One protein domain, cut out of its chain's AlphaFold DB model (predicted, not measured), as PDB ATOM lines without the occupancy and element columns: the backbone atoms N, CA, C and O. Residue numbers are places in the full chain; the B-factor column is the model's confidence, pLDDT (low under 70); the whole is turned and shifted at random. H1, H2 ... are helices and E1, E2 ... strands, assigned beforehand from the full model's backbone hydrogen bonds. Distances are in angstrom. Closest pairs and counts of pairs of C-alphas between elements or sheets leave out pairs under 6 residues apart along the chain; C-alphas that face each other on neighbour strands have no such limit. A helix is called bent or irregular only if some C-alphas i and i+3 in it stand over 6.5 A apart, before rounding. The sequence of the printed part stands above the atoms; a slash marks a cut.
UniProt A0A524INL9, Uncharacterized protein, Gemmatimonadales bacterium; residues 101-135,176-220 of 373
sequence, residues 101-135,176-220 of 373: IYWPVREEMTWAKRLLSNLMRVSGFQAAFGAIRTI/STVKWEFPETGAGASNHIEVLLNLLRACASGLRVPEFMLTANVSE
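AT A GLANCE: This is residues 101 to 135 and 176 to 220 of the 373 residues of an uncharacterized protein of Gemmatimonadales bacterium (UniProt A0A524INL9). Two long helices, H1 and H2, lie side by side and run opposite ways; a narrow antiparallel ribbon, E1 and E2, lengthens this rod at one end, and short H3 packs on H2 toward the other. The printed part has 80 residues, with three named helices and two strands in the order H1, E1, E2, H2, H3, mostly helix. It is only just extended, close to loose, with radius of gyration of the C-alphas 17.7 A and spans 60 by 28 by 16 A.

HOW THE PARTS SIT: E1, residues 132 to 135, and E2, residues 178 to 181, are antiparallel at 146 degrees, with N 134 and O 179 2.8 A apart, within hydrogen-bond range. H1, residues 103 to 128, touches H2, residues 189 to 207, at a shallow tilt of 20 degrees, opposite ways; their closest C-alphas, Val 105 and Cys 203, are 5.5 A apart. H3, residues 211 to 215, touches H2 at residues 197 to 205 alone, closest at C-alphas 204 and 211, 5.3 A; H1 and H3 are apart. Every O i to N i+4 pair is within hydrogen-bond range in H2 and H3, and 20 of 22 in H1.

IN THESE COORDINATES: H1 runs 38.0 A from C-alpha 103 at (187.560, 154.670, 266.076) and is irregular, C-alphas 104 and 107 being 7.9 A apart. H2 spans 27.3 A; H3 ends at C-alpha 215 (195.069, 166.251, 279.309).

THE WHOLE: The farthest C-alphas, Ile 101 and Ser 176, are 61.4 A apart. Residues 136 to 175 are cut out, a 10.2 A gap between C-alphas 135 and 176; no link printed whole is long. Confidence is under 70 at residues 124 to 135, 176 to 190 and 218 to 220.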
ATOM      1  N   ILE A 101     188.411 150.901 270.046       78.19
ATOM      2  CA  ILE A 101     187.783 151.886 270.941       78.19
ATOM      3  C   ILE A 101     188.078 153.323 270.473       78.19
ATOM      4  O   ILE A 101     187.244 154.204 270.640       78.19
ATOM      5  N   TYR A 102     189.221 153.549 269.819       78.50
ATOM      6  CA  TYR A 102     189.629 154.861 269.303       78.50
ATOM      7  C   TYR A 102     188.918 155.285 268.019       78.50
ATOM      8  O   TYR A 102     189.046 156.437 267.613       78.50
ATOM      9  N   TRP A 103     188.179 154.384 267.368       82.31
ATOM     10  CA  TRP A 103     187.560 154.670 266.076       82.31
ATOM     11  C   TRP A 103     186.698 155.946 266.058       82.31
ATOM     12  O   TRP A 103     186.870 156.732 265.127       82.31
ATOM     13  N   PRO A 104     185.848 156.223 267.069       78.31
ATOM     14  CA  PRO A 104     184.995 157.413 267.067       78.31
ATOM     15  C   PRO A 104     185.740 158.741 267.253       78.31
ATOM     16  O   PRO A 104     185.162 159.779 266.967       78.31
ATOM     17  N   VAL A 105     186.980 158.718 267.759       83.19
ATOM     18  CA  VAL A 105     187.759 159.921 268.137       83.19
ATOM     19  C   VAL A 105     189.061 160.068 267.344       83.19
ATOM     20  O   VAL A 105     189.914 160.902 267.650       83.19
ATOM     21  N   ARG A 106     189.272 159.202 266.347       84.06
ATOM     22  CA  ARG A 106     190.538 159.096 265.608       84.06
ATOM     23  C   ARG A 106     190.904 160.391 264.877       84.06
ATOM     24  O   ARG A 106     192.083 160.730 264.765       84.06
ATOM     25  N   GLU A 107     189.903 161.103 264.363       84.69
ATOM     26  CA  GLU A 107     190.105 162.318 263.580       84.69
ATOM     27  C   GLU A 107     190.527 163.446 264.512       84.69
ATOM     28  O   GLU A 107     191.560 164.076 264.296       84.69
ATOM     29  N   GLU A 108     189.804 163.613 265.616       85.44
ATOM     30  CA  GLU A 108     190.092 164.577 266.669       85.44
ATOM     31  C   GLU A 108     191.486 164.342 267.286       85.44
ATOM     32  O   GLU A 108     192.260 165.290 267.436       85.44
ATOM     33  N   MET A 109     191.878 163.087 267.542       86.00
ATOM     34  CA  MET A 109     193.238 162.747 267.996       86.00
ATOM     35  C   MET A 109     194.317 163.095 266.958       86.00
ATOM     36  O   MET A 109     195.406 163.558 267.314       86.00
ATOM     37  N   THR A 110     194.030 162.902 265.670       89.88
ATOM     38  CA  THR A 110     194.961 163.250 264.587       89.88
ATOM     39  C   THR A 110     195.156 164.764 264.502       89.88
ATOM     40  O   THR A 110     196.291 165.236 264.378       89.88
ATOM     41  N   TRP A 111     194.074 165.533 264.629       87.12
ATOM     42  CA  TRP A 111     194.122 166.993 264.684       87.12
ATOM     43  C   TRP A 111     194.882 167.499 265.908       87.12
ATOM     44  O   TRP A 111     195.758 168.352 265.755       87.12
ATOM     45  N   ALA A 112     194.641 166.923 267.088       88.44
ATOM     46  CA  ALA A 112     195.369 167.263 268.308       88.44
ATOM     47  C   ALA A 112     196.888 167.051 268.147       88.44
ATOM     48  O   ALA A 112     197.678 167.946 268.452       88.44
ATOM     49  N   LYS A 113     197.311 165.913 267.577       90.44
ATOM     50  CA  LYS A 113     198.733 165.627 267.303       90.44
ATOM     51  C   LYS A 113     199.352 166.625 266.320       90.44
ATOM     52  O   LYS A 113     200.485 167.067 266.519       90.44
ATOM     53  N   ARG A 114     198.633 166.974 265.247       88.25
ATOM     54  CA  ARG A 114     199.096 167.953 264.248       88.25
ATOM     55  C   ARG A 114     199.242 169.347 264.857       88.25
ATOM     56  O   ARG A 114     200.269 169.988 264.644       88.25
ATOM     57  N   LEU A 115     198.255 169.783 265.639       87.00
ATOM     58  CA  LEU A 115     198.276 171.069 266.328       87.00
ATOM     59  C   LEU A 115     199.453 171.154 267.305       87.00
ATOM     60  O   LEU A 115     200.213 172.118 267.251       87.00
ATOM     61  N   LEU A 116     199.662 170.117 268.120       87.00
ATOM     62  CA  LEU A 116     200.780 170.056 269.062       87.00
ATOM     63  C   LEU A 116     202.142 170.123 268.349       87.00
ATOM     64  O   LEU A 116     203.017 170.878 268.762       87.00
ATOM     65  N   SER A 117     202.309 169.387 267.246       85.31
ATOM     66  CA  SER A 117     203.537 169.413 266.436       85.31
ATOM     67  C   SER A 117     203.828 170.807 265.867       85.31
ATOM     68  O   SER A 117     204.958 171.292 265.937       85.31
ATOM     69  N   ASN A 118     202.804 171.487 265.346       81.12
ATOM     70  CA  ASN A 118     202.950 172.843 264.819       81.12
ATOM     71  C   ASN A 118     203.269 173.848 265.931       81.12
ATOM     72  O   ASN A 118     204.150 174.686 265.751       81.12
ATOM     73  N   LEU A 119     202.622 173.724 267.093       82.12
ATOM     74  CA  LEU A 119     202.897 174.564 268.257       82.12
ATOM     75  C   LEU A 119     204.342 174.393 268.745       82.12
ATOM     76  O   LEU A 119     205.025 175.384 268.983       82.12
ATOM     77  N   MET A 120     204.841 173.157 268.828       79.44
ATOM     78  CA  MET A 120     206.233 172.882 269.202       79.44
ATOM     79  C   MET A 120     207.230 173.477 268.203       79.44
ATOM     80  O   MET A 120     208.261 174.003 268.613       79.44
ATOM     81  N   ARG A 121     206.926 173.444 266.899       75.94
ATOM     82  CA  ARG A 121     207.771 174.068 265.865       75.94
ATOM     83  C   ARG A 121     207.793 175.587 265.982       75.94
ATOM     84  O   ARG A 121     208.866 176.171 265.892       75.94
ATOM     85  N   VAL A 122     206.636 176.215 266.193       74.75
ATOM     86  CA  VAL A 122     206.539 177.672 266.367       74.75
ATOM     87  C   VAL A 122     207.231 178.103 267.657       74.75
ATOM     88  O   VAL A 122     208.009 179.046 267.626       74.75
ATOM     89  N   SER A 123     207.020 177.386 268.760       73.25
ATOM     90  CA  SER A 123     207.688 177.657 270.038       73.25
ATOM     91  C   SER A 123     209.203 177.461 269.938       73.25
ATOM     92  O   SER A 123     209.963 178.330 270.351       73.25
ATOM     93  N   GLY A 124     209.661 176.383 269.294       69.94
ATOM     94  CA  GLY A 124     211.084 176.161 269.027       69.94
ATOM     95  C   GLY A 124     211.694 177.244 268.134       69.94
ATOM     96  O   GLY A 124     212.798 177.705 268.403       69.94
ATOM     97  N   PHE A 125     210.963 177.704 267.114       68.00
ATOM     98  CA  PHE A 125     211.368 178.842 266.286       68.00
ATOM     99  C   PHE A 125     211.458 180.126 267.126       68.00
ATOM    100  O   PHE A 125     212.484 180.794 267.115       68.00
ATOM    101  N   GLN A 126     210.436 180.445 267.918       68.44
ATOM    102  CA  GLN A 126     210.428 181.621 268.796       68.44
ATOM    103  C   GLN A 126     211.548 181.588 269.843       68.44
ATOM    104  O   GLN A 126     212.143 182.621 270.122       68.44
ATOM    105  N   ALA A 127     211.863 180.416 270.395       66.19
ATOM    106  CA  ALA A 127     212.948 180.254 271.356       66.19
ATOM    107  C   ALA A 127     214.339 180.366 270.708       66.19
ATOM    108  O   ALA A 127     215.291 180.774 271.371       66.19
ATOM    109  N   ALA A 128     214.471 179.994 269.431       62.19
ATOM    110  CA  ALA A 128     215.743 180.001 268.715       62.19
ATOM    111  C   ALA A 128     216.101 181.368 268.109       62.19
ATOM    112  O   ALA A 128     217.283 181.694 267.999       62.19
ATOM    113  N   PHE A 129     215.115 182.174 267.695       56.47
ATOM    114  CA  PHE A 129     215.381 183.471 267.069       56.47
ATOM    115  C   PHE A 129     215.509 184.588 268.103       56.47
ATOM    116  O   PHE A 129     214.530 185.019 268.703       56.47
ATOM    117  N   GLY A 130     216.728 185.115 268.241       53.91
ATOM    118  CA  GLY A 130     216.997 186.308 269.039       53.91
ATOM    119  C   GLY A 130     216.376 187.575 268.448       53.91
ATOM    120  O   GLY A 130     215.846 188.368 269.206       53.91
ATOM    121  N   ALA A 131     216.409 187.767 267.121       56.44
ATOM    122  CA  ALA A 131     215.793 188.899 266.419       56.44
ATOM    123  C   ALA A 131     215.745 188.663 264.891       56.44
ATOM    124  O   ALA A 131     216.579 187.928 264.358       56.44
ATOM    125  N   ILE A 132     214.821 189.308 264.162       59.28
ATOM    126  CA  ILE A 132     214.772 189.290 262.687       59.28
ATOM    127  C   ILE A 132     215.351 190.595 262.134       59.28
ATOM    128  O   ILE A 132     214.881 191.680 262.469       59.28
ATOM    129  N   ARG A 133     216.371 190.502 261.271       60.78
ATOM    130  CA  ARG A 133     216.997 191.670 260.635       60.78
ATOM    131  C   ARG A 133     216.169 192.126 259.440       60.78
ATOM    132  O   ARG A 133     216.153 191.443 258.418       60.78
ATOM    133  N   THR A 134     215.573 193.309 259.508       58.62
ATOM    134  CA  THR A 134     214.996 193.988 258.346       58.62
ATOM    135  C   THR A 134     215.954 195.078 257.861       58.62
ATOM    136  O   THR A 134     216.259 196.062 258.541       58.62
ATOM    137  N   ILE A 135     216.494 194.883 256.656       58.94
ATOM    138  CA  ILE A 135     217.298 195.900 255.975       58.94
ATOM    139  C   ILE A 135     216.319 196.763 255.187       58.94
ATOM    140  O   ILE A 135     215.823 196.352 254.139       58.94
ATOM    141  N   SER A 176     222.106 202.546 262.570       57.50
ATOM    142  CA  SER A 176     220.719 203.044 262.435       57.50
ATOM    143  C   SER A 176     219.972 202.655 261.147       57.50
ATOM    144  O   SER A 176     218.772 202.898 261.034       57.50
ATOM    145  N   THR A 177     220.655 202.048 260.173       62.28
ATOM    146  CA  THR A 177     220.094 201.566 258.900       62.28
ATOM    147  C   THR A 177     219.488 200.164 258.987       62.28
ATOM    148  O   THR A 177     218.786 199.736 258.069       62.28
ATOM    149  N   VAL A 178     219.741 199.441 260.078       59.66
ATOM    150  CA  VAL A 178     219.236 198.086 260.309       59.66
ATOM    151  C   VAL A 178     218.177 198.135 261.400       59.66
ATOM    152  O   VAL A 178     218.476 198.506 262.533       59.66
ATOM    153  N   LYS A 179     216.947 197.730 261.074       63.50
ATOM    154  CA  LYS A 179     215.923 197.484 262.089       63.50
ATOM    155  C   LYS A 179     215.946 196.004 262.445       63.50
ATOM    156  O   LYS A 179     216.039 195.148 261.570       63.50
ATOM    157  N   TRP A 180     215.902 195.714 263.736       59.09
ATOM    158  CA  TRP A 180     215.609 194.373 264.212       59.09
ATOM    159  C   TRP A 180     214.175 194.371 264.697       59.09
ATOM    160  O   TRP A 180     213.828 195.116 265.612       59.09
ATOM    161  N   GLU A 181     213.345 193.570 264.049       61.88
ATOM    162  CA  GLU A 181     212.003 193.297 264.530       61.88
ATOM    163  C   GLU A 181     212.071 191.997 265.317       61.88
ATOM    164  O   GLU A 181     212.473 190.946 264.810       61.88
ATOM    165  N   PHE A 182     211.732 192.080 266.597       60.03
ATOM    166  CA  PHE A 182     211.474 190.887 267.380       60.03
ATOM    167  C   PHE A 182     210.080 190.411 266.970       60.03
ATOM    168  O   PHE A 182     209.138 191.203 267.067       60.03
ATOM    169  N   PRO A 183     209.928 189.177 266.457       60.84
ATOM    170  CA  PRO A 183     208.605 188.659 266.152       60.84
ATOM    171  C   PRO A 183     207.768 188.717 267.429       60.84
ATOM    172  O   PRO A 183     208.250 188.332 268.492       60.84
ATOM    173  N   GLU A 184     206.544 189.235 267.340       62.22
ATOM    174  CA  GLU A 184     205.668 189.403 268.499       62.22
ATOM    175  C   GLU A 184     205.390 188.033 269.143       62.22
ATOM    176  O   GLU A 184     204.623 187.204 268.646       62.22
ATOM    177  N   THR A 185     206.073 187.764 270.253       58.00
ATOM    178  CA  THR A 185     205.986 186.528 271.024       58.00
ATOM    179  C   THR A 185     204.835 186.637 272.019       58.00
ATOM    180  O   THR A 185     205.044 186.837 273.210       58.00
ATOM    181  N   GLY A 186     203.584 186.529 271.565       54.03
ATOM    182  CA  GLY A 186     202.490 186.528 272.547       54.03
ATOM    183  C   GLY A 186     201.080 186.274 272.047       54.03
ATOM    184  O   GLY A 186     200.341 185.533 272.689       54.03
ATOM    185  N   ALA A 187     200.687 186.823 270.900       56.19
ATOM    186  CA  ALA A 187     199.259 186.986 270.609       56.19
ATOM    187  C   ALA A 187     198.481 185.704 270.212       56.19
ATOM    188  O   ALA A 187     197.264 185.766 270.052       56.19
ATOM    189  N   GLY A 188     199.128 184.537 270.059       58.75
ATOM    190  CA  GLY A 188     198.461 183.327 269.533       58.75
ATOM    191  C   GLY A 188     198.733 182.000 270.249       58.75
ATOM    192  O   GLY A 188     197.912 181.089 270.160       58.75
ATOM    193  N   ALA A 189     199.842 181.858 270.981       61.09
ATOM    194  CA  ALA A 189     200.224 180.564 271.559       61.09
ATOM    195  C   ALA A 189     199.248 180.084 272.652       61.09
ATOM    196  O   ALA A 189     198.923 178.898 272.692       61.09
ATOM    197  N   SER A 190     198.726 181.003 273.475       65.56
ATOM    198  CA  SER A 190     197.723 180.693 274.508       65.56
ATOM    199  C   SER A 190     196.431 180.137 273.897       65.56
ATOM    200  O   SER A 190     195.938 179.091 274.316       65.56
ATOM    201  N   ASN A 191     195.946 180.761 272.820       78.69
ATOM    202  CA  ASN A 191     194.707 180.363 272.148       78.69
ATOM    203  C   ASN A 191     194.808 178.949 271.548       78.69
ATOM    204  O   ASN A 191     193.847 178.184 271.564       78.69
ATOM    205  N   HIS A 192     195.979 178.563 271.035       81.56
ATOM    206  CA  HIS A 192     196.185 177.228 270.470       81.56
ATOM    207  C   HIS A 192     196.222 176.120 271.532       81.56
ATOM    208  O   HIS A 192     195.784 175.003 271.251       81.56
ATOM    209  N   ILE A 193     196.702 176.415 272.743       84.06
ATOM    210  CA  ILE A 193     196.685 175.466 273.864       84.06
ATOM    211  C   ILE A 193     195.247 175.238 274.345       84.06
ATOM    212  O   ILE A 193     194.856 174.094 274.569       84.06
ATOM    213  N   GLU A 194     194.426 176.285 274.423       86.75
ATOM    214  CA  GLU A 194     193.003 176.151 274.767       86.75
ATOM    215  C   GLU A 194     192.234 175.312 273.738       86.75
ATOM    216  O   GLU A 194     191.461 174.423 274.103       86.75
ATOM    217  N   VAL A 195     192.491 175.528 272.443       86.50
ATOM    218  CA  VAL A 195     191.913 174.703 271.370       86.50
ATOM    219  C   VAL A 195     192.361 173.244 271.493       86.50
ATOM    220  O   VAL A 195     191.538 172.340 271.339       86.50
ATOM    221  N   LEU A 196     193.635 172.995 271.818       88.94
ATOM    222  CA  LEU A 196     194.143 171.643 272.057       88.94
ATOM    223  C   LEU A 196     193.430 170.969 273.239       88.94
ATOM    224  O   LEU A 196     192.997 169.825 273.109       88.94
ATOM    225  N   LEU A 197     193.267 171.666 274.365       89.19
ATOM    226  CA  LEU A 197     192.557 171.140 275.535       89.19
ATOM    227  C   LEU A 197     191.095 170.822 275.210       89.19
ATOM    228  O   LEU A 197     190.606 169.754 275.571       89.19
ATOM    229  N   ASN A 198     190.412 171.692 274.466       87.56
ATOM    230  CA  ASN A 198     189.030 171.457 274.046       87.56
ATOM    231  C   ASN A 198     188.898 170.248 273.103       87.56
ATOM    232  O   ASN A 198     187.955 169.467 273.242       87.56
ATOM    233  N   LEU A 199     189.862 170.034 272.200       88.06
ATOM    234  CA  LEU A 199     189.915 168.822 271.373       88.06
ATOM    235  C   LEU A 199     190.115 167.562 272.226       88.06
ATOM    236  O   LEU A 199     189.404 166.575 272.041       88.06
ATOM    237  N   LEU A 200     191.036 167.593 273.193       89.44
ATOM    238  CA  LEU A 200     191.281 166.458 274.088       89.44
ATOM    239  C   LEU A 200     190.077 166.155 274.991       89.44
ATOM    240  O   LEU A 200     189.780 164.985 275.228       89.44
ATOM    241  N   ARG A 201     189.331 167.173 275.431       86.12
ATOM    242  CA  ARG A 201     188.059 167.011 276.159       86.12
ATOM    243  C   ARG A 201     186.991 166.324 275.319       86.12
ATOM    244  O   ARG A 201     186.323 165.412 275.806       86.12
ATOM    245  N   ALA A 202     186.852 166.718 274.053       84.50
ATOM    246  CA  ALA A 202     185.935 166.058 273.129       84.50
ATOM    247  C   ALA A 202     186.307 164.573 272.946       84.50
ATOM    248  O   ALA A 202     185.437 163.703 273.030       84.50
ATOM    249  N   CYS A 203     187.604 164.271 272.805       85.00
ATOM    250  CA  CYS A 203     188.108 162.895 272.776       85.00
ATOM    251  C   CYS A 203     187.799 162.134 274.076       85.00
ATOM    252  O   CYS A 203     187.347 160.990 274.017       85.00
ATOM    253  N   ALA A 204     188.003 162.756 275.242       85.50
ATOM    254  CA  ALA A 204     187.742 162.144 276.546       85.50
ATOM    255  C   ALA A 204     186.268 161.741 276.678       85.50
ATOM    256  O   ALA A 204     185.951 160.593 277.001       85.50
ATOM    257  N   SER A 205     185.365 162.654 276.308       82.62
ATOM    258  CA  SER A 205     183.926 162.396 276.280       82.62
ATOM    259  C   SER A 205     183.550 161.272 275.309       82.62
ATOM    260  O   SER A 205     182.688 160.457 275.639       82.62
ATOM    261  N   GLY A 206     184.172 161.207 274.126       78.25
ATOM    262  CA  GLY A 206     183.916 160.152 273.138       78.25
ATOM    263  C   GLY A 206     184.383 158.767 273.601       78.25
ATOM    264  O   GLY A 206     183.685 157.774 273.404       78.25
ATOM    265  N   LEU A 207     185.527 158.707 274.284       80.12
ATOM    266  CA  LEU A 207     186.090 157.478 274.850       80.12
ATOM    267  C   LEU A 207     185.468 157.082 276.197       80.12
ATOM    268  O   LEU A 207     185.737 155.989 276.692       80.12
ATOM    269  N   ARG A 208     184.640 157.955 276.789       81.19
ATOM    270  CA  ARG A 208     184.114 157.825 278.160       81.19
ATOM    271  C   ARG A 208     185.226 157.698 279.205       81.19
ATOM    272  O   ARG A 208     185.030 157.036 280.222       81.19
ATOM    273  N   VAL A 209     186.380 158.313 278.947       84.19
ATOM    274  CA  VAL A 209     187.488 158.404 279.906       84.19
ATOM    275  C   VAL A 209     187.447 159.762 280.607       84.19
ATOM    276  O   VAL A 209     186.973 160.735 280.016       84.19
ATOM    277  N   PRO A 210     187.935 159.859 281.850       84.81
ATOM    278  CA  PRO A 210     188.070 161.140 282.528       84.81
ATOM    279  C   PRO A 210     189.016 162.076 281.762       84.81
ATOM    280  O   PRO A 210     190.033 161.631 281.227       84.81
ATOM    281  N   GLU A 211     188.711 163.377 281.738       84.69
ATOM    282  CA  GLU A 211     189.496 164.387 281.006       84.69
ATOM    283  C   GLU A 211     190.982 164.352 281.375       84.69
ATOM    284  O   GLU A 211     191.840 164.342 280.491       84.69
ATOM    285  N   PHE A 212     191.279 164.289 282.675       82.88
ATOM    286  CA  PHE A 212     192.643 164.319 283.196       82.88
ATOM    287  C   PHE A 212     193.514 163.171 282.667       82.88
ATOM    288  O   PHE A 212     194.732 163.313 282.612       82.88
ATOM    289  N   MET A 213     192.923 162.051 282.223       84.75
ATOM    290  CA  MET A 213     193.679 160.947 281.620       84.75
ATOM    291  C   MET A 213     194.234 161.294 280.232       84.75
ATOM    292  O   MET A 213     195.226 160.701 279.816       84.75
ATOM    293  N   LEU A 214     193.617 162.239 279.512       85.00
ATOM    294  CA  LEU A 214     194.091 162.698 278.202       85.00
ATOM    295  C   LEU A 214     194.837 164.030 278.271       85.00
ATOM    296  O   LEU A 214     195.765 164.242 277.494       85.00
ATOM    297  N   THR A 215     194.442 164.928 279.171       84.31
ATOM    298  CA  THR A 215     195.069 166.251 279.309       84.31
ATOM    299  C   THR A 215     196.262 166.255 280.263       84.31
ATOM    300  O   THR A 215     197.017 167.223 280.268       84.31
ATOM    301  N   ALA A 216     196.435 165.195 281.066       78.56
ATOM    302  CA  ALA A 216     197.411 165.103 282.157       78.56
ATOM    303  C   ALA A 216     197.308 166.251 283.183       78.56
ATOM    304  O   ALA A 216     198.248 166.498 283.938       78.56
ATOM    305  N   ASN A 217     196.171 166.955 283.220       77.69
ATOM    306  CA  ASN A 217     195.949 168.054 284.145       77.69
ATOM    307  C   ASN A 217     195.242 167.563 285.416       77.69
ATOM    308  O   ASN A 217     194.111 167.086 285.352       77.69
ATOM    309  N   VAL A 218     195.901 167.721 286.565       66.06
ATOM    310  CA  VAL A 218     195.379 167.363 287.899       66.06
ATOM    311  C   VAL A 218     195.307 168.602 288.811       66.06
ATOM    312  O   VAL A 218     195.152 168.492 290.024       66.06
ATOM    313  N   SER A 219     195.423 169.815 288.253       62.50
ATOM    314  CA  SER A 219     195.501 171.055 289.043       62.50
ATOM    315  C   SER A 219     194.202 171.430 289.772       62.50
ATOM    316  O   SER A 219     194.250 172.192 290.732       62.50
ATOM    317  N   GLU A 220     193.060 170.845 289.398       60.12
ATOM    318  CA  GLU A 220     191.755 171.007 290.064       60.12
ATOM    319  C   GLU A 220     191.454 169.863 291.059       60.12
ATOM    320  O   GLU A 220     190.316 169.409 291.194       60.12
TER     321      GLU A 220